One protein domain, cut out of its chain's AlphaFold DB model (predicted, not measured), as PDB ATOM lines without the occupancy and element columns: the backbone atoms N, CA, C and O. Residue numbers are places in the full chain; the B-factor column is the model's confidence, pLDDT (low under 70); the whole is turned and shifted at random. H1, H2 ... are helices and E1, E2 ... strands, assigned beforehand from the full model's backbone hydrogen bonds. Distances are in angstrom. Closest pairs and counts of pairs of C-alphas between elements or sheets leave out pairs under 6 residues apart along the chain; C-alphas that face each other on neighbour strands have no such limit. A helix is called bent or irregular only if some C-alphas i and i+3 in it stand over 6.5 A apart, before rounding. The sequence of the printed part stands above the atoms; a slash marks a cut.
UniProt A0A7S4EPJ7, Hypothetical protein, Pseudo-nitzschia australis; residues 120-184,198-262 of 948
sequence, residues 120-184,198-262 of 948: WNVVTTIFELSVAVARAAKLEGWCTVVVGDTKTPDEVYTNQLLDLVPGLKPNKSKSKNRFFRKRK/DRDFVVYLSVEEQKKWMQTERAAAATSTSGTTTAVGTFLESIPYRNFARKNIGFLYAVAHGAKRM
ATOM      1  N   TRP A 120      22.819  -6.803 109.208       96.50
ATOM      2  CA  TRP A 120      23.093  -7.738 108.110       96.50
ATOM      3  C   TRP A 120      21.888  -8.604 107.762       96.50
ATOM      4  O   TRP A 120      21.265  -9.175 108.646       96.50
ATOM      5  N   ASN A 121      21.622  -8.777 106.472       97.50
ATOM      6  CA  ASN A 121      20.804  -9.861 105.944       97.50
ATOM      7  C   ASN A 121      21.742 -11.007 105.529       97.50
ATOM      8  O   ASN A 121      22.716 -10.766 104.805       97.50
ATOM      9  N   VAL A 122      21.455 -12.234 105.957       97.62
ATOM     10  CA  VAL A 122      22.239 -13.430 105.624       97.62
ATOM     11  C   VAL A 122      21.332 -14.482 104.999       97.62
ATOM     12  O   VAL A 122      20.343 -14.890 105.599       97.62
ATOM     13  N   VAL A 123      21.710 -14.941 103.807       96.25
ATOM     14  CA  VAL A 123      21.006 -15.993 103.064       96.25
ATOM     15  C   VAL A 123      22.010 -16.929 102.397       96.25
ATOM     16  O   VAL A 123      23.079 -16.506 101.947       96.25
ATOM     17  N   THR A 124      21.661 -18.211 102.316       94.06
ATOM     18  CA  THR A 124      22.330 -19.191 101.450       94.06
ATOM     19  C   THR A 124      21.361 -19.574 100.339       94.06
ATOM     20  O   THR A 124      20.165 -19.658 100.591       94.06
ATOM     21  N   THR A 125      21.841 -19.798  99.117       90.50
ATOM     22  CA  THR A 125      20.950 -20.115  97.986       90.50
ATOM     23  C   THR A 125      21.589 -21.077  96.993       90.50
ATOM     24  O   THR A 125      22.803 -21.078  96.784       90.50
ATOM     25  N   ILE A 126      20.749 -21.894  96.359       90.00
ATOM     26  CA  ILE A 126      21.103 -22.803  95.259       90.00
ATOM     27  C   ILE A 126      20.337 -22.485  93.963       90.00
ATOM     28  O   ILE A 126      20.422 -23.258  93.010       90.00
ATOM     29  N   PHE A 127      19.598 -21.372  93.939       89.69
ATOM     30  CA  PHE A 127      18.664 -20.982  92.883       89.69
ATOM     31  C   PHE A 127      19.112 -19.681  92.183       89.69
ATOM     32  O   PHE A 127      20.194 -19.160  92.453       89.69
ATOM     33  N   GLU A 128      18.301 -19.167  91.254       90.12
ATOM     34  CA  GLU A 128      18.447 -17.805  90.712       90.12
ATOM     35  C   GLU A 128      18.018 -16.733  91.738       90.12
ATOM     36  O   GLU A 128      17.543 -17.052  92.829       90.12
ATOM     37  N   LEU A 129      18.218 -15.445  91.430       92.06
ATOM     38  CA  LEU A 129      17.931 -14.360  92.373       92.06
ATOM     39  C   LEU A 129      16.421 -14.199  92.627       92.06
ATOM     40  O   LEU A 129      15.696 -13.666  91.786       92.06
ATOM     41  N   SER A 130      15.959 -14.586  93.819       92.06
ATOM     42  CA  SER A 130      14.559 -14.420  94.227       92.06
ATOM     43  C   SER A 130      14.201 -12.982  94.630       92.06
ATOM     44  O   SER A 130      15.061 -12.151  94.952       92.06
ATOM     45  N   VAL A 131      12.894 -12.699  94.680       90.31
ATOM     46  CA  VAL A 131      12.345 -11.415  95.147       90.31
ATOM     47  C   VAL A 131      12.735 -11.132  96.604       90.31
ATOM     48  O   VAL A 131      13.036  -9.982  96.927       90.31
ATOM     49  N   ALA A 132      12.799 -12.157  97.463       91.69
ATOM     50  CA  ALA A 132      13.232 -12.027  98.856       91.69
ATOM     51  C   ALA A 132      14.650 -11.444  98.953       91.69
ATOM     52  O   ALA A 132      14.859 -10.394  99.569       91.69
ATOM     53  N   VAL A 133      15.619 -12.066  98.274       94.25
ATOM     54  CA  VAL A 133      17.022 -11.626  98.311       94.25
ATOM     55  C   VAL A 133      17.194 -10.271  97.619       94.25
ATOM     56  O   VAL A 133      17.909  -9.405  98.128       94.25
ATOM     57  N   ALA A 134      16.481 -10.031  96.512       92.75
ATOM     58  CA  ALA A 134      16.472  -8.734  95.839       92.75
ATOM     59  C   ALA A 134      15.876  -7.609  96.710       92.75
ATOM     60  O   ALA A 134      16.341  -6.472  96.627       92.75
ATOM     61  N   ARG A 135      14.879  -7.889  97.565       92.19
ATOM     62  CA  ARG A 135      14.338  -6.920  98.537       92.19
ATOM     63  C   ARG A 135      15.270  -6.714  99.731       92.19
ATOM     64  O   ARG A 135      15.543  -5.564 100.067       92.19
ATOM     65  N   ALA A 136      15.851  -7.770 100.295       93.38
ATOM     66  CA  ALA A 136      16.859  -7.654 101.351       93.38
ATOM     67  C   ALA A 136      18.066  -6.804 100.898       93.38
ATOM     68  O   ALA A 136      18.480  -5.877 101.592       93.38
ATOM     69  N   ALA A 137      18.576  -7.031  99.682       92.81
ATOM     70  CA  ALA A 137      19.641  -6.233  99.063       92.81
ATOM     71  C   ALA A 137      19.254  -4.769  98.737       92.81
ATOM     72  O   ALA A 137      20.133  -3.958  98.435       92.81
ATOM     73  N   LYS A 138      17.963  -4.404  98.802       90.88
ATOM     74  CA  LYS A 138      17.475  -3.023  98.637       90.88
ATOM     75  C   LYS A 138      17.352  -2.247  99.958       90.88
ATOM     76  O   LYS A 138      17.251  -1.022  99.881       90.88
ATOM     77  N   LEU A 139      17.387  -2.877 101.135       89.25
ATOM     78  CA  LEU A 139      17.236  -2.182 102.426       89.25
ATOM     79  C   LEU A 139      18.306  -1.090 102.627       89.25
ATOM     80  O   LEU A 139      19.499  -1.359 102.522       89.25
ATOM     81  N   GLU A 140      17.908   0.162 102.882       85.56
ATOM     82  CA  GLU A 140      18.848   1.233 103.272       85.56
ATOM     83  C   GLU A 140      19.251   1.051 104.748       85.56
ATOM     84  O   GLU A 140      18.395   0.824 105.600       85.56
ATOM     85  N   GLY A 141      20.549   1.141 105.069       87.44
ATOM     86  CA  GLY A 141      21.046   0.933 106.439       87.44
ATOM     87  C   GLY A 141      21.341  -0.526 106.816       87.44
ATOM     88  O   GLY A 141      21.753  -0.786 107.948       87.44
ATOM     89  N   TRP A 142      21.164  -1.460 105.878       92.50
ATOM     90  CA  TRP A 142      21.481  -2.882 106.021       92.50
ATOM     91  C   TRP A 142      22.475  -3.311 104.940       92.50
ATOM     92  O   TRP A 142      22.463  -2.792 103.825       92.50
ATOM     93  N   CYS A 143      23.324  -4.279 105.264       95.12
ATOM     94  CA  CYS A 143      24.185  -4.960 104.305       95.12
ATOM     95  C   CYS A 143      23.682  -6.385 104.063       95.12
ATOM     96  O   CYS A 143      23.025  -6.959 104.923       95.12
ATOM     97  N   THR A 144      23.986  -6.979 102.913       95.88
ATOM     98  CA  THR A 144      23.534  -8.336 102.569       95.88
ATOM     99  C   THR A 144      24.723  -9.201 102.181       95.88
ATOM    100  O   THR A 144      25.506  -8.824 101.309       95.88
ATOM    101  N   VAL A 145      24.842 -10.379 102.793       96.12
ATOM    102  CA  VAL A 145      25.763 -11.429 102.350       96.12
ATOM    103  C   VAL A 145      24.963 -12.623 101.837       96.12
ATOM    104  O   VAL A 145      24.127 -13.188 102.541       96.12
ATOM    105  N   VAL A 146      25.215 -12.976 100.579       96.31
ATOM    106  CA  VAL A 146      24.611 -14.119  99.889       96.31
ATOM    107  C   VAL A 146      25.680 -15.193  99.747       96.31
ATOM    108  O   VAL A 146      26.735 -14.939  99.162       96.31
ATOM    109  N   VAL A 147      25.418 -16.386 100.278       95.94
ATOM    110  CA  VAL A 147      26.316 -17.542 100.176       95.94
ATOM    111  C   VAL A 147      25.851 -18.455  99.043       95.94
ATOM    112  O   VAL A 147      24.738 -18.977  99.073       95.94
ATOM    113  N   GLY A 148      26.710 -18.651  98.041       93.88
ATOM    114  CA  GLY A 148      26.483 -19.609  96.958       93.88
ATOM    115  C   GLY A 148      27.057 -20.999  97.262       93.88
ATOM    116  O   GLY A 148      28.029 -21.151  98.010       93.88
ATOM    117  N   ASP A 149      26.503 -22.024  96.616       92.50
ATOM    118  CA  ASP A 149      27.059 -23.379  96.568       92.50
ATOM    119  C   ASP A 149      27.268 -23.832  95.107       92.50
ATOM    120  O   ASP A 149      26.959 -23.137  94.149       92.50
ATOM    121  N   THR A 150      27.778 -25.044  94.915       91.19
ATOM    122  CA  THR A 150      28.052 -25.729  93.640       91.19
ATOM    123  C   THR A 150      26.834 -25.984  92.735       91.19
ATOM    124  O   THR A 150      26.964 -26.688  91.732       91.19
ATOM    125  N   LYS A 151      25.656 -25.469  93.102       90.19
ATOM    126  CA  LYS A 151      24.422 -25.469  92.301       90.19
ATOM    127  C   LYS A 151      24.014 -24.063  91.836       90.19
ATOM    128  O   LYS A 151      23.258 -23.961  90.878       90.19
ATOM    129  N   THR A 152      24.490 -23.008  92.500       90.19
ATOM    130  CA  THR A 152      24.064 -21.625  92.260       90.19
ATOM    131  C   THR A 152      24.604 -21.127  90.909       90.19
ATOM    132  O   THR A 152      25.784 -21.339  90.611       90.19
ATOM    133  N   PRO A 153      23.792 -20.467  90.064       89.50
ATOM    134  CA  PRO A 153      24.213 -20.012  88.741       89.50
ATOM    135  C   PRO A 153      24.971 -18.672  88.827       89.50
ATOM    136  O   PRO A 153      24.473 -17.641  88.384       89.50
ATOM    137  N   ASP A 154      26.182 -18.694  89.400       87.88
ATOM    138  CA  ASP A 154      27.027 -17.534  89.760       87.88
ATOM    139  C   ASP A 154      26.969 -16.332  88.789       87.88
ATOM    140  O   ASP A 154      26.751 -15.195  89.219       87.88
ATOM    141  N   GLU A 155      27.170 -16.549  87.483       86.06
ATOM    142  CA  GLU A 155      27.175 -15.461  86.489       86.06
ATOM    143  C   GLU A 155      25.775 -14.883  86.234       86.06
ATOM    144  O   GLU A 155      25.629 -13.676  86.061       86.06
ATOM    145  N   VAL A 156      24.729 -15.713  86.240       89.12
ATOM    146  CA  VAL A 156      23.341 -15.247  86.082       89.12
ATOM    147  C   VAL A 156      22.929 -14.460  87.325       89.12
ATOM    148  O   VAL A 156      22.465 -13.327  87.213       89.12
ATOM    149  N   TYR A 157      23.215 -15.011  88.507       90.81
ATOM    150  CA  TYR A 157      22.880 -14.431  89.806       90.81
ATOM    151  C   TYR A 157      23.521 -13.048  90.012       90.81
ATOM    152  O   TYR A 157      22.872 -12.096  90.446       90.81
ATOM    153  N   THR A 158      24.806 -12.907  89.667       87.25
ATOM    154  CA  THR A 158      25.531 -11.633  89.825       87.25
ATOM    155  C   THR A 158      25.112 -10.560  88.820       87.25
ATOM    156  O   THR A 158      25.157  -9.379  89.163       87.25
ATOM    157  N   ASN A 159      24.643 -10.939  87.625       88.44
ATOM    158  CA  ASN A 159      24.019  -9.999  86.688       88.44
ATOM    159  C   ASN A 159      22.616  -9.578  87.172       88.44
ATOM    160  O   ASN A 159      22.349  -8.384  87.278       88.44
ATOM    161  N   GLN A 160      21.770 -10.532  87.586       90.56
ATOM    162  CA  GLN A 160      20.445 -10.254  88.165       90.56
ATOM    163  C   GLN A 160      20.523  -9.295  89.368       90.56
ATOM    164  O   GLN A 160      19.699  -8.389  89.485       90.56
ATOM    165  N   LEU A 161      21.543  -9.427  90.231       88.88
ATOM    166  CA  LEU A 161      21.782  -8.498  91.349       88.88
ATOM    167  C   LEU A 161      22.054  -7.058  90.887       88.88
ATOM    168  O   LEU A 161      21.608  -6.117  91.541       88.88
ATOM    169  N   LEU A 162      22.787  -6.869  89.786       87.50
ATOM    170  CA  LEU A 162      23.096  -5.540  89.249       87.50
ATOM    171  C   LEU A 162      21.888  -4.890  88.565       87.50
ATOM    172  O   LEU A 162      21.714  -3.677  88.687       87.50
ATOM    173  N   ASP A 163      21.058  -5.686  87.891       87.06
ATOM    174  CA  ASP A 163      19.876  -5.197  87.176       87.06
ATOM    175  C   ASP A 163      18.695  -4.908  88.122       87.06
ATOM    176  O   ASP A 163      17.991  -3.910  87.951       87.06
ATOM    177  N   LEU A 164      18.479  -5.741  89.153       85.62
ATOM    178  CA  LEU A 164      17.305  -5.659  90.038       85.62
ATOM    179  C   LEU A 164      17.505  -4.834  91.324       85.62
ATOM    180  O   LEU A 164      16.520  -4.569  92.020       85.62
ATOM    181  N   VAL A 165      18.730  -4.396  91.653       84.75
ATOM    182  CA  VAL A 165      19.029  -3.585  92.856       84.75
ATOM    183  C   VAL A 165      19.486  -2.165  92.461       84.75
ATOM    184  O   VAL A 165      20.666  -1.935  92.182       84.75
ATOM    185  N   PRO A 166      18.583  -1.160  92.460       81.38
ATOM    186  CA  PRO A 166      18.889   0.171  91.942       81.38
ATOM    187  C   PRO A 166      20.075   0.862  92.625       81.38
ATOM    188  O   PRO A 166      20.143   1.005  93.848       81.38
ATOM    189  N   GLY A 167      21.004   1.359  91.804       81.44
ATOM    190  CA  GLY A 167      22.168   2.122  92.255       81.44
ATOM    191  C   GLY A 167      23.321   1.285  92.822       81.44
ATOM    192  O   GLY A 167      24.333   1.879  93.211       81.44
ATOM    193  N   LEU A 168      23.199  -0.046  92.839       85.12
ATOM    194  CA  LEU A 168      24.267  -0.977  93.197       85.12
ATOM    195  C   LEU A 168      25.427  -0.894  92.186       85.12
ATOM    196  O   LEU A 168      25.208  -0.731  90.985       85.12
ATOM    197  N   LYS A 169      26.682  -0.942  92.658       82.88
ATOM    198  CA  LYS A 169      27.878  -0.811  91.804       82.88
ATOM    199  C   LYS A 169      28.983  -1.798  92.202       82.88
ATOM    200  O   LYS A 169      29.269  -1.910  93.395       82.88
ATOM    201  N   PRO A 170      29.662  -2.456  91.239       81.44
ATOM    202  CA  PRO A 170      30.822  -3.300  91.527       81.44
ATOM    203  C   PRO A 170      31.969  -2.509  92.163       81.44
ATOM    204  O   PRO A 170      32.322  -1.415  91.701       81.44
ATOM    205  N   ASN A 171      32.602  -3.079  93.186       74.69
ATOM    206  CA  ASN A 171      33.775  -2.507  93.831       74.69
ATOM    207  C   ASN A 171      35.035  -2.761  92.987       74.69
ATOM    208  O   ASN A 171      35.817  -3.679  93.249       74.69
ATOM    209  N   LYS A 172      35.227  -1.909  91.968       61.84
ATOM    210  CA  LYS A 172      36.288  -1.992  90.944       61.84
ATOM    211  C   LYS A 172      37.727  -2.139  91.467       61.84
ATOM    212  O   LYS A 172      38.604  -2.432  90.662       61.84
ATOM    213  N   SER A 173      37.991  -1.913  92.757       57.28
ATOM    214  CA  SER A 173      39.316  -2.071  93.370       57.28
ATOM    215  C   SER A 173      39.533  -3.387  94.131       57.28
ATOM    216  O   SER A 173      40.668  -3.621  94.539       57.28
ATOM    217  N   LYS A 174      38.505  -4.232  94.347       58.16
ATOM    218  CA  LYS A 174      38.634  -5.457  95.173       58.16
ATOM    219  C   LYS A 174      38.107  -6.748  94.528       58.16
ATOM    220  O   LYS A 174      38.840  -7.727  94.496       58.16
ATOM    221  N   SER A 175      36.874  -6.784  94.014       64.81
ATOM    222  CA  SER A 175      36.312  -7.982  93.352       64.81
ATOM    223  C   SER A 175      35.143  -7.621  92.428       64.81
ATOM    224  O   SER A 175      34.508  -6.580  92.600       64.81
ATOM    225  N   LYS A 176      34.826  -8.505  91.469       67.38
ATOM    226  CA  LYS A 176      33.565  -8.462  90.709       67.38
ATOM    227  C   LYS A 176      32.342  -8.712  91.603       67.38
ATOM    228  O   LYS A 176      31.294  -8.149  91.324       67.38
ATOM    229  N   ASN A 177      32.495  -9.510  92.664       74.75
ATOM    230  CA  ASN A 177      31.390 -10.050  93.470       74.75
ATOM    231  C   ASN A 177      31.112  -9.240  94.753       74.75
ATOM    232  O   ASN A 177      30.235  -9.587  95.546       74.75
ATOM    233  N   ARG A 178      31.870  -8.157  94.970       81.12
ATOM    234  CA  ARG A 178      31.679  -7.209  96.072       81.12
ATOM    235  C   ARG A 178      31.055  -5.942  95.519       81.12
ATOM    236  O   ARG A 178      31.675  -5.247  94.713       81.12
ATOM    237  N   PHE A 179      29.854  -5.625  95.971       80.69
ATOM    238  CA  PHE A 179      29.068  -4.504  95.483       80.69
ATOM    239  C   PHE A 179      28.788  -3.503  96.604       80.69
ATOM    240  O   PHE A 179      28.735  -3.854  97.783       80.69
ATOM    241  N   PHE A 180      28.601  -2.237  96.239       82.12
ATOM    242  CA  PHE A 180      28.235  -1.184  97.182       82.12
ATOM    243  C   PHE A 180      27.184  -0.247  96.593       82.12
ATOM    244  O   PHE A 180      27.134  -0.013  95.382       82.12
ATOM    245  N   ARG A 181      26.381   0.344  97.474       81.62
ATOM    246  CA  ARG A 181      25.423   1.410  97.179       81.62
ATOM    247  C   ARG A 181      25.696   2.579  98.127       81.62
ATOM    248  O   ARG A 181      26.103   2.369  99.265       81.62
ATOM    249  N   LYS A 182      25.511   3.819  97.669       74.31
ATOM    250  CA  LYS A 182      25.563   5.002  98.548       74.31
ATOM    251  C   LYS A 182      24.174   5.299  99.106       74.31
ATOM    252  O   LYS A 182      23.217   5.304  98.333       74.31
ATOM    253  N   ARG A 183      24.089   5.601 100.403       72.12
ATOM    254  CA  ARG A 183      22.850   6.031 101.072       72.12
ATOM    255  C   ARG A 183      22.377   7.392 100.543       72.12
ATOM    256  O   ARG A 183      23.184   8.210 100.085       72.12
ATOM    257  N   LYS A 184      21.069   7.666 100.618       62.31
ATOM    258  CA  LYS A 184      20.508   8.986 100.284       62.31
ATOM    259  C   LYS A 184      20.827   9.978 101.409       62.31
ATOM    260  O   LYS A 184      20.317   9.866 102.519       62.31
ATOM    261  N   ASP A 198      28.456   6.041 104.970       62.47
ATOM    262  CA  ASP A 198      27.347   6.329 104.033       62.47
ATOM    263  C   ASP A 198      27.141   5.248 102.933       62.47
ATOM    264  O   ASP A 198      26.719   5.551 101.808       62.47
ATOM    265  N   ARG A 199      27.474   3.978 103.207       74.19
ATOM    266  CA  ARG A 199      27.405   2.873 102.234       74.19
ATOM    267  C   ARG A 199      26.697   1.642 102.785       74.19
ATOM    268  O   ARG A 199      26.994   1.185 103.879       74.19
ATOM    269  N   ASP A 200      25.843   1.072 101.945       83.38
ATOM    270  CA  ASP A 200      25.323  -0.285 102.101       83.38
ATOM    271  C   ASP A 200      26.144  -1.220 101.197       83.38
ATOM    272  O   ASP A 200      26.560  -0.820 100.099       83.38
ATOM    273  N   PHE A 201      26.375  -2.458 101.631       88.19
ATOM    274  CA  PHE A 201      27.172  -3.447 100.900       88.19
ATOM    275  C   PHE A 201      26.348  -4.680 100.553       88.19
ATOM    276  O   PHE A 201      25.591  -5.178 101.382       88.19
ATOM    277  N   VAL A 202      26.555  -5.209  99.347       91.69
ATOM    278  CA  VAL A 202      26.048  -6.524  98.942       91.69
ATOM    279  C   VAL A 202      27.250  -7.375  98.553       91.69
ATOM    280  O   VAL A 202      28.059  -6.970  97.716       91.69
ATOM    281  N   VAL A 203      27.406  -8.532  99.190       91.81
ATOM    282  CA  VAL A 203      28.554  -9.427  99.011       91.81
ATOM    283  C   VAL A 203      28.049 -10.780  98.529       91.81
ATOM    284  O   VAL A 203      27.320 -11.459  99.248       91.81
ATOM    285  N   TYR A 204      28.446 -11.176  97.319       93.00
ATOM    286  CA  TYR A 204      28.137 -12.492  96.769       93.00
ATOM    287  C   TYR A 204      29.318 -13.444  96.998       93.00
ATOM    288  O   TYR A 204      30.274 -13.487  96.218       93.00
ATOM    289  N   LEU A 205      29.264 -14.204  98.093       92.62
ATOM    290  CA  LEU A 205      30.256 -15.224  98.422       92.62
ATOM    291  C   LEU A 205      30.009 -16.469  97.567       92.62
ATOM    292  O   LEU A 205      29.442 -17.458  98.032       92.62
ATOM    293  N   SER A 206      30.458 -16.431  96.313       92.31
ATOM    294  CA  SER A 206      30.487 -17.615  95.452       92.31
ATOM    295  C   SER A 206      31.421 -18.697  96.001       92.31
ATOM    296  O   SER A 206      32.301 -18.428  96.827       92.31
ATOM    297  N   VAL A 207      31.303 -19.925  95.485       91.38
ATOM    298  CA  VAL A 207      32.219 -21.032  95.823       91.38
ATOM    299  C   VAL A 207      33.689 -20.661  95.580       91.38
ATOM    300  O   VAL A 207      34.569 -21.133  96.301       91.38
ATOM    301  N   GLU A 208      33.980 -19.796  94.604       90.00
ATOM    302  CA  GLU A 208      35.333 -19.271  94.416       90.00
ATOM    303  C   GLU A 208      35.742 -18.220  95.456       90.00
ATOM    304  O   GLU A 208      36.875 -18.277  95.927       90.00
ATOM    305  N   GLU A 209      34.882 -17.254  95.806       89.25
ATOM    306  CA  GLU A 209      35.196 -16.236  96.831       89.25
ATOM    307  C   GLU A 209      35.475 -16.904  98.187       89.25
ATOM    308  O   GLU A 209      36.459 -16.572  98.845       89.25
ATOM    309  N   GLN A 210      34.682 -17.914  98.560       91.69
ATOM    310  CA  GLN A 210      34.884 -18.695  99.786       91.69
ATOM    311  C   GLN A 210      36.235 -19.431  99.779       91.69
ATOM    312  O   GLN A 210      36.998 -19.342 100.741       91.69
ATOM    313  N   LYS A 211      36.588 -20.094  98.666       90.12
ATOM    314  CA  LYS A 211      37.901 -20.744  98.500       90.12
ATOM    315  C   LYS A 211      39.059 -19.741  98.539       90.12
ATOM    316  O   LYS A 211      40.107 -20.068  99.086       90.12
ATOM    317  N   LYS A 212      38.883 -18.530  97.998       88.62
ATOM    318  CA  LYS A 212      39.883 -17.445  98.036       88.62
ATOM    319  C   LYS A 212      40.067 -16.886  99.452       88.62
ATOM    320  O   LYS A 212      41.203 -16.619  99.838       88.62
ATOM    321  N   TRP A 213      38.998 -16.775 100.246       87.00
ATOM    322  CA  TRP A 213      39.085 -16.401 101.664       87.00
ATOM    323  C   TRP A 213      39.848 -17.470 102.463       87.00
ATOM    324  O   TRP A 213      40.893 -17.173 103.033       87.00
ATOM    325  N   MET A 214      39.427 -18.734 102.369       87.50
ATOM    326  CA  MET A 214      40.101 -19.897 102.969       87.50
ATOM    327  C   MET A 214      41.598 -19.989 102.591       87.50
ATOM    328  O   MET A 214      42.451 -20.256 103.435       87.50
ATOM    329  N   GLN A 215      41.954 -19.722 101.328       84.75
ATOM    330  CA  GLN A 215      43.354 -19.670 100.877       84.75
ATOM    331  C   GLN A 215      44.133 -18.478 101.453       84.75
ATOM    332  O   GLN A 215      45.311 -18.627 101.772       84.75
ATOM    333  N   THR A 216      43.493 -17.316 101.601       83.12
ATOM    334  CA  THR A 216      44.092 -16.125 102.226       83.12
ATOM    335  C   THR A 216      44.414 -16.381 103.701       83.12
ATOM    336  O   THR A 216      45.520 -16.087 104.149       83.12
ATOM    337  N   GLU A 217      43.497 -17.015 104.430       84.19
ATOM    338  CA  GLU A 217      43.677 -17.417 105.831       84.19
ATOM    339  C   GLU A 217      44.816 -18.442 106.005       84.19
ATOM    340  O   GLU A 217      45.713 -18.255 106.831       84.19
ATOM    341  N   ARG A 218      44.881 -19.470 105.143       77.38
ATOM    342  CA  ARG A 218      46.028 -20.401 105.073       77.38
ATOM    343  C   ARG A 218      47.360 -19.691 104.781       77.38
ATOM    344  O   ARG A 218      48.393 -20.074 105.329       77.38
ATOM    345  N   ALA A 219      47.362 -18.671 103.921       74.81
ATOM    346  CA  ALA A 219      48.570 -17.920 103.581       74.81
ATOM    347  C   ALA A 219      49.042 -17.006 104.729       74.81
ATOM    348  O   ALA A 219      50.247 -16.877 104.944       74.81
ATOM    349  N   ALA A 220      48.115 -16.416 105.491       69.25
ATOM    350  CA  ALA A 220      48.428 -15.661 106.704       69.25
ATOM    351  C   ALA A 220      49.047 -16.570 107.782       69.25
ATOM    352  O   ALA A 220      50.095 -16.252 108.341       69.25
ATOM    353  N   ALA A 221      48.464 -17.750 108.003       65.06
ATOM    354  CA  ALA A 221      49.016 -18.768 108.894       65.06
ATOM    355  C   ALA A 221      50.456 -19.180 108.534       65.06
ATOM    356  O   ALA A 221      51.311 -19.276 109.416       65.06
ATOM    357  N   ALA A 222      50.750 -19.365 107.243       60.22
ATOM    358  CA  ALA A 222      52.068 -19.779 106.755       60.22
ATOM    359  C   ALA A 222      53.192 -18.735 106.951       60.22
ATOM    360  O   ALA A 222      54.363 -19.079 106.793       60.22
ATOM    361  N   THR A 223      52.869 -17.480 107.294       59.91
ATOM    362  CA  THR A 223      53.863 -16.454 107.676       59.91
ATOM    363  C   THR A 223      53.986 -16.254 109.192       59.91
ATOM    364  O   THR A 223      54.836 -15.485 109.643       59.91
ATOM    365  N   SER A 224      53.192 -16.978 109.990       58.06
ATOM    366  CA  SER A 224      53.309 -17.026 111.450       58.06
ATOM    367  C   SER A 224      54.380 -18.026 111.911       58.06
ATOM    368  O   SER A 224      54.686 -19.003 111.229       58.06
ATOM    369  N   THR A 225      54.931 -17.825 113.109       48.53
ATOM    370  CA  THR A 225      55.966 -18.701 113.685       48.53
ATOM    371  C   THR A 225      55.459 -20.055 114.198       48.53
ATOM    372  O   THR A 225      56.288 -20.869 114.599       48.53
ATOM    373  N   SER A 226      54.146 -20.329 114.183       55.09
ATOM    374  CA  SER A 226      53.583 -21.646 114.537       55.09
ATOM    375  C   SER A 226      53.250 -22.527 113.327       55.09
ATOM    376  O   SER A 226      53.144 -23.740 113.483       55.09
ATOM    377  N   GLY A 227      53.082 -21.951 112.129       51.50
ATOM    378  CA  GLY A 227      52.754 -22.690 110.900       51.50
ATOM    379  C   GLY A 227      51.359 -23.341 110.867       51.50
ATOM    380  O   GLY A 227      51.081 -24.142 109.978       51.50
ATOM    381  N   THR A 228      50.488 -23.015 111.823       59.69
ATOM    382  CA  THR A 228      49.129 -23.562 111.986       59.69
ATOM    383  C   THR A 228      48.077 -22.660 111.341       59.69
ATOM    384  O   THR A 228      48.096 -21.457 111.596       59.69
ATOM    385  N   THR A 229      47.141 -23.228 110.565       69.19
ATOM    386  CA  THR A 229      45.985 -22.514 109.976       69.19
ATOM    387  C   THR A 229      45.232 -21.678 111.020       69.19
ATOM    388  O   THR A 229      45.112 -22.098 112.171       69.19
ATOM    389  N   THR A 230      44.715 -20.508 110.625       83.88
ATOM    390  CA  THR A 230      43.873 -19.663 111.492       83.88
ATOM    391  C   THR A 230      42.574 -20.384 111.870       83.88
ATOM    392  O   THR A 230      42.143 -21.321 111.185       83.88
ATOM    393  N   ALA A 231      41.928 -19.970 112.959       88.25
ATOM    394  CA  ALA A 231      40.658 -20.553 113.379       88.25
ATOM    395  C   ALA A 231      39.557 -20.297 112.336       88.25
ATOM    396  O   ALA A 231      38.828 -21.224 111.977       88.25
ATOM    397  N   VAL A 232      39.508 -19.084 111.767       89.81
ATOM    398  CA  VAL A 232      38.633 -18.745 110.632       89.81
ATOM    399  C   VAL A 232      38.915 -19.650 109.430       89.81
ATOM    400  O   VAL A 232      37.983 -20.234 108.879       89.81
ATOM    401  N   GLY A 233      40.182 -19.832 109.039       89.50
ATOM    402  CA  GLY A 233      40.549 -20.714 107.926       89.50
ATOM    403  C   GLY A 233      40.115 -22.164 108.154       89.50
ATOM    404  O   GLY A 233      39.509 -22.769 107.275       89.50
ATOM    405  N   THR A 234      40.348 -22.688 109.357       90.56
ATOM    406  CA  THR A 234      40.002 -24.067 109.733       90.56
ATOM    407  C   THR A 234      38.485 -24.293 109.737       90.56
ATOM    408  O   THR A 234      38.019 -25.320 109.250       90.56
ATOM    409  N   PHE A 235      37.702 -23.314 110.199       94.38
ATOM    410  CA  PHE A 235      36.239 -23.353 110.133       94.38
ATOM    411  C   PHE A 235      35.700 -23.294 108.692       94.38
ATOM    412  O   PHE A 235      34.763 -24.005 108.339       94.38
ATOM    413  N   LEU A 236      36.304 -22.484 107.815       93.94
ATOM    414  CA  LEU A 236      35.916 -22.432 106.396       93.94
ATOM    415  C   LEU A 236      36.197 -23.748 105.645       93.94
ATOM    416  O   LEU A 236      35.609 -23.983 104.587       93.94
ATOM    417  N   GLU A 237      37.087 -24.594 106.171       92.69
ATOM    418  CA  GLU A 237      37.442 -25.897 105.600       92.69
ATOM    419  C   GLU A 237      36.487 -27.032 105.999       92.69
ATOM    420  O   GLU A 237      36.324 -27.971 105.218       92.69
ATOM    421  N   SER A 238      35.852 -26.959 107.173       94.56
ATOM    422  CA  SER A 238      34.956 -28.007 107.684       94.56
ATOM    423  C   SER A 238      33.524 -27.916 107.152       94.56
ATOM    424  O   SER A 238      32.883 -28.954 106.994       94.56
ATOM    425  N   ILE A 239      33.024 -26.719 106.818       96.12
ATOM    426  CA  ILE A 239      31.635 -26.520 106.366       96.12
ATOM    427  C   ILE A 239      31.383 -27.156 104.974       96.12
ATOM    428  O   ILE A 239      31.861 -26.634 103.953       96.12
ATOM    429  N   PRO A 240      30.587 -28.244 104.881       94.88
ATOM    430  CA  PRO A 240      30.493 -29.064 103.673       94.88
ATOM    431  C   PRO A 240      29.727 -28.396 102.523       94.88
ATOM    432  O   PRO A 240      28.782 -27.633 102.718       94.88
ATOM    433  N   TYR A 241      30.101 -28.749 101.292       93.00
ATOM    434  CA  TYR A 241      29.392 -28.347 100.072       93.00
ATOM    435  C   TYR A 241      28.050 -29.077  99.923       93.00
ATOM    436  O   TYR A 241      27.903 -30.218 100.360       93.00
ATOM    437  N   ARG A 242      27.095 -28.447  99.227       91.62
ATOM    438  CA  ARG A 242      25.726 -28.945  98.969       91.62
ATOM    439  C   ARG A 242      24.899 -29.195 100.238       91.62
ATOM    440  O   ARG A 242      23.975 -30.004 100.213       91.62
ATOM    441  N   ASN A 243      25.216 -28.485 101.317       91.56
ATOM    442  CA  ASN A 243      24.578 -28.598 102.625       91.56
ATOM    443  C   ASN A 243      23.979 -27.241 103.050       91.56
ATOM    444  O   ASN A 243      24.508 -26.189 102.698       91.56
ATOM    445  N   PHE A 244      22.884 -27.252 103.812       88.94
ATOM    446  CA  PHE A 244      22.237 -26.041 104.334       88.94
ATOM    447  C   PHE A 244      23.169 -25.202 105.229       88.94
ATOM    448  O   PHE A 244      23.181 -23.972 105.153       88.94
ATOM    449  N   ALA A 245      24.048 -25.865 105.986       93.50
ATOM    450  CA  ALA A 245      25.019 -25.239 106.880       93.50
ATOM    451  C   ALA A 245      26.051 -24.332 106.183       93.50
ATOM    452  O   ALA A 245      26.816 -23.647 106.861       93.50
ATOM    453  N   ARG A 246      26.050 -24.227 104.843       94.38
ATOM    454  CA  ARG A 246      26.749 -23.141 104.135       94.38
ATOM    455  C   ARG A 246      26.377 -21.752 104.659       94.38
ATOM    456  O   ARG A 246      27.248 -20.881 104.673       94.38
ATOM    457  N   LYS A 247      25.149 -21.550 105.164       96.12
ATOM    458  CA  LYS A 247      24.728 -20.271 105.764       96.12
ATOM    459  C   LYS A 247      25.646 -19.820 106.920       96.12
ATOM    460  O   LYS A 247      25.900 -18.624 107.054       96.12
ATOM    461  N   ASN A 248      26.285 -20.759 107.634       98.00
ATOM    462  CA  ASN A 248      27.291 -20.481 108.670       98.00
ATOM    463  C   ASN A 248      28.474 -19.618 108.185       98.00
ATOM    464  O   ASN A 248      29.025 -18.832 108.955       98.00
ATOM    465  N   ILE A 249      28.862 -19.721 106.907       97.12
ATOM    466  CA  ILE A 249      29.927 -18.889 106.320       97.12
ATOM    467  C   ILE A 249      29.462 -17.429 106.204       97.12
ATOM    468  O   ILE A 249      30.237 -16.504 106.449       97.12
ATOM    469  N   GLY A 250      28.183 -17.217 105.875       96.75
ATOM    470  CA  GLY A 250      27.548 -15.899 105.853       96.75
ATOM    471  C   GLY A 250      27.409 -15.306 107.254       96.75
ATOM    472  O   GLY A 250      27.717 -14.130 107.442       96.75
ATOM    473  N   PHE A 251      27.047 -16.128 108.247       98.12
ATOM    474  CA  PHE A 251      27.035 -15.729 109.656       98.12
ATOM    475  C   PHE A 251      28.423 -15.262 110.116       98.12
ATOM    476  O   PHE A 251      28.547 -14.134 110.598       98.12
ATOM    477  N   LEU A 252      29.482 -16.059 109.894       97.06
ATOM    478  CA  LEU A 252      30.848 -15.662 110.264       97.06
ATOM    479  C   LEU A 252      31.266 -14.365 109.559       97.06
ATOM    480  O   LEU A 252      31.814 -13.467 110.194       97.06
ATOM    481  N   TYR A 253      30.977 -14.247 108.258       95.44
ATOM    482  CA  TYR A 253      31.292 -13.051 107.479       95.44
ATOM    483  C   TYR A 253      30.605 -11.799 108.040       95.44
ATOM    484  O   TYR A 253      31.245 -10.755 108.154       95.44
ATOM    485  N   ALA A 254      29.325 -11.887 108.408       96.06
ATOM    486  CA  ALA A 254      28.573 -10.770 108.972       96.06
ATOM    487  C   ALA A 254      29.119 -10.343 110.349       96.06
ATOM    488  O   ALA A 254      29.399  -9.158 110.550       96.06
ATOM    489  N   VAL A 255      29.350 -11.291 111.272       96.19
ATOM    490  CA  VAL A 255      29.943 -10.986 112.592       96.19
ATOM    491  C   VAL A 255      31.319 -10.334 112.424       96.19
ATOM    492  O   VAL A 255      31.583  -9.292 113.023       96.19
ATOM    493  N   ALA A 256      32.164 -10.870 111.539       93.06
ATOM    494  CA  ALA A 256      33.529 -10.388 111.327       93.06
ATOM    495  C   ALA A 256      33.627  -9.003 110.649       93.06
ATOM    496  O   ALA A 256      34.700  -8.403 110.641       93.06
ATOM    497  N   HIS A 257      32.518  -8.462 110.125       92.62
ATOM    498  CA  HIS A 257      32.415  -7.075 109.646       92.62
ATOM    499  C   HIS A 257      31.525  -6.187 110.552       92.62
ATOM    500  O   HIS A 257      31.164  -5.067 110.173       92.62
ATOM    501  N   GLY A 258      31.228  -6.641 111.778       92.00
ATOM    502  CA  GLY A 258      30.652  -5.824 112.852       92.00
ATOM    503  C   GLY A 258      29.140  -5.936 113.060       92.00
ATOM    504  O   GLY A 258      28.540  -4.979 113.551       92.00
ATOM    505  N   ALA A 259      28.516  -7.062 112.700       94.56
ATOM    506  CA  ALA A 259      27.087  -7.269 112.932       94.56
ATOM    507  C   ALA A 259      26.685  -7.109 114.414       94.56
ATOM    508  O   ALA A 259      27.228  -7.767 115.299       94.56
ATOM    509  N   LYS A 260      25.657  -6.289 114.654       93.88
ATOM    510  CA  LYS A 260      24.893  -6.206 115.910       93.88
ATOM    511  C   LYS A 260      23.493  -6.807 115.786       93.88
ATOM    512  O   LYS A 260      22.930  -7.270 116.774       93.88
ATOM    513  N   ARG A 261      22.911  -6.765 114.584       94.62
ATOM    514  CA  ARG A 261      21.557  -7.242 114.270       94.62
ATOM    515  C   ARG A 261      21.635  -8.027 112.956       94.62
ATOM    516  O   ARG A 261      22.203  -7.532 111.984       94.62
ATOM    517  N   MET A 262      21.137  -9.260 112.927       96.50
ATOM    518  CA  MET A 262      21.299 -10.164 111.783       96.50
ATOM    519  C   MET A 262      19.977 -10.834 111.413       96.50
ATOM    520  O   MET A 262      19.472 -11.639 112.185       96.50
TER     521      MET A 262
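What this domain is: This is residues 120 to 184 and 198 to 262 of the 948 residues of the protein "Hypothetical protein" of Pseudo-nitzschia australis (UniProt A0A7S4EPJ7). A twisted sheet of four strands is sandwiched between helices, with H1 and H2 over one face and H5 packed on the other. From the end of E4, H3 runs away from the sheet and H4 folds back beside it, so that this helical hairpin forms an arm reaching out along the longest axis. The printed part has 130 residues, with five named helices and four named strands in the order E1 H1 E2 H2 E3 E4 H3 H4 H5; the sheet is mixed, in the order E1 E2 E4 E3, and the class is mixed, helices and strands. The whole is compact, with a radius of gyration of the C-alphas of 15.0 A, and spans 47 by 32 by 28 A.

How they stand to each other: The sheet holds E1, residues 120 to 125, E2, residues 143 to 148, E4, residues 199 to 205, and E3, residues 178 to 182, in that order from edge to edge. It is twisted, with C-alphas up to 4.1 A off its best plane. E1 and E2 are parallel at 17 degrees, with N 121 and O 143 within hydrogen-bond range at 2.8 A. E2 and E4 are parallel at 8 degrees, with N 205 and O 146 in range at 2.8 A. E4 and E3 are antiparallel at 163 degrees, with N 179 and O 202 in range at 2.8 A. H5, residues 244 to 256, is on the sheet at a height of 8.0 A, over E1 and E2; its closest C-alphas to E1 are those of Thr 124 and Lys 247, 5.1 A apart. On the opposite face are H1, residues 131 to 136, at a height of 9.6 A over E2, and H2, residues 154 to 164, at 10.3 A over E4. H1 and H2 are close but not clearly touching, about perpendicular at 74 degrees, with C-alphas 134 and 164 closest at 6.6 A. E1, H1 and E2 form a strand-helix-strand unit, two parallel neighbour strands with a helix between, and its crossover is right-handed. H3, residues 207 to 221, stands up from the sheet at 73 degrees, on the same face as H5. H3 touches H4, residues 231 to 238, in a helical hairpin, opposite ways at a steep tilt of 43 degrees; the C-alphas of Glu 217 and Gly 233 are closest at 5.0 A. H4 is not on the sheet. H4 and H5 are close but not clearly touching, with C-alphas 236 and 249 closest at 7.0 A. Every O i to N i+4 pair is within hydrogen-bond range in H1, H3 and H4, against 6 of 7 in H2 and 6 of 9 in H5.

Where its parts are: E1 begins at C-alpha 120, (23.093, -7.738, 108.110), and E4, the longest strand, measures 18.7 A. H3, the longest helix, runs 21.4 A from C-alpha 207 at (32.219, -21.032, 95.823) to C-alpha 221 at (49.016, -18.768, 108.894). H5 measures 20.5 A and ends at C-alpha 256, (33.529, -10.388, 111.327); it is neither bent nor irregular, but only just: C-alphas 244 and 247 are 6.4 A apart. H2 measures 15.3 A.

The domain as a whole: The two C-alphas farthest apart, those of Val 131 and Thr 225, are 48.0 A apart, while C-alphas 120 and 262 are 4.8 A apart. Residues 185 to 197, in the link from E3 to E4, are not printed, and C-alphas 184 and 198 are 8.2 A apart across the cut. The link from H2 to E3 is long, and in it residues 169 to 170 pair antiparallel with residues 179 to 180 of E3. The mean pLDDT of the printed part is 86.0; it is under 70 at residues 172 to 176, 184, 198 and 220 to 229.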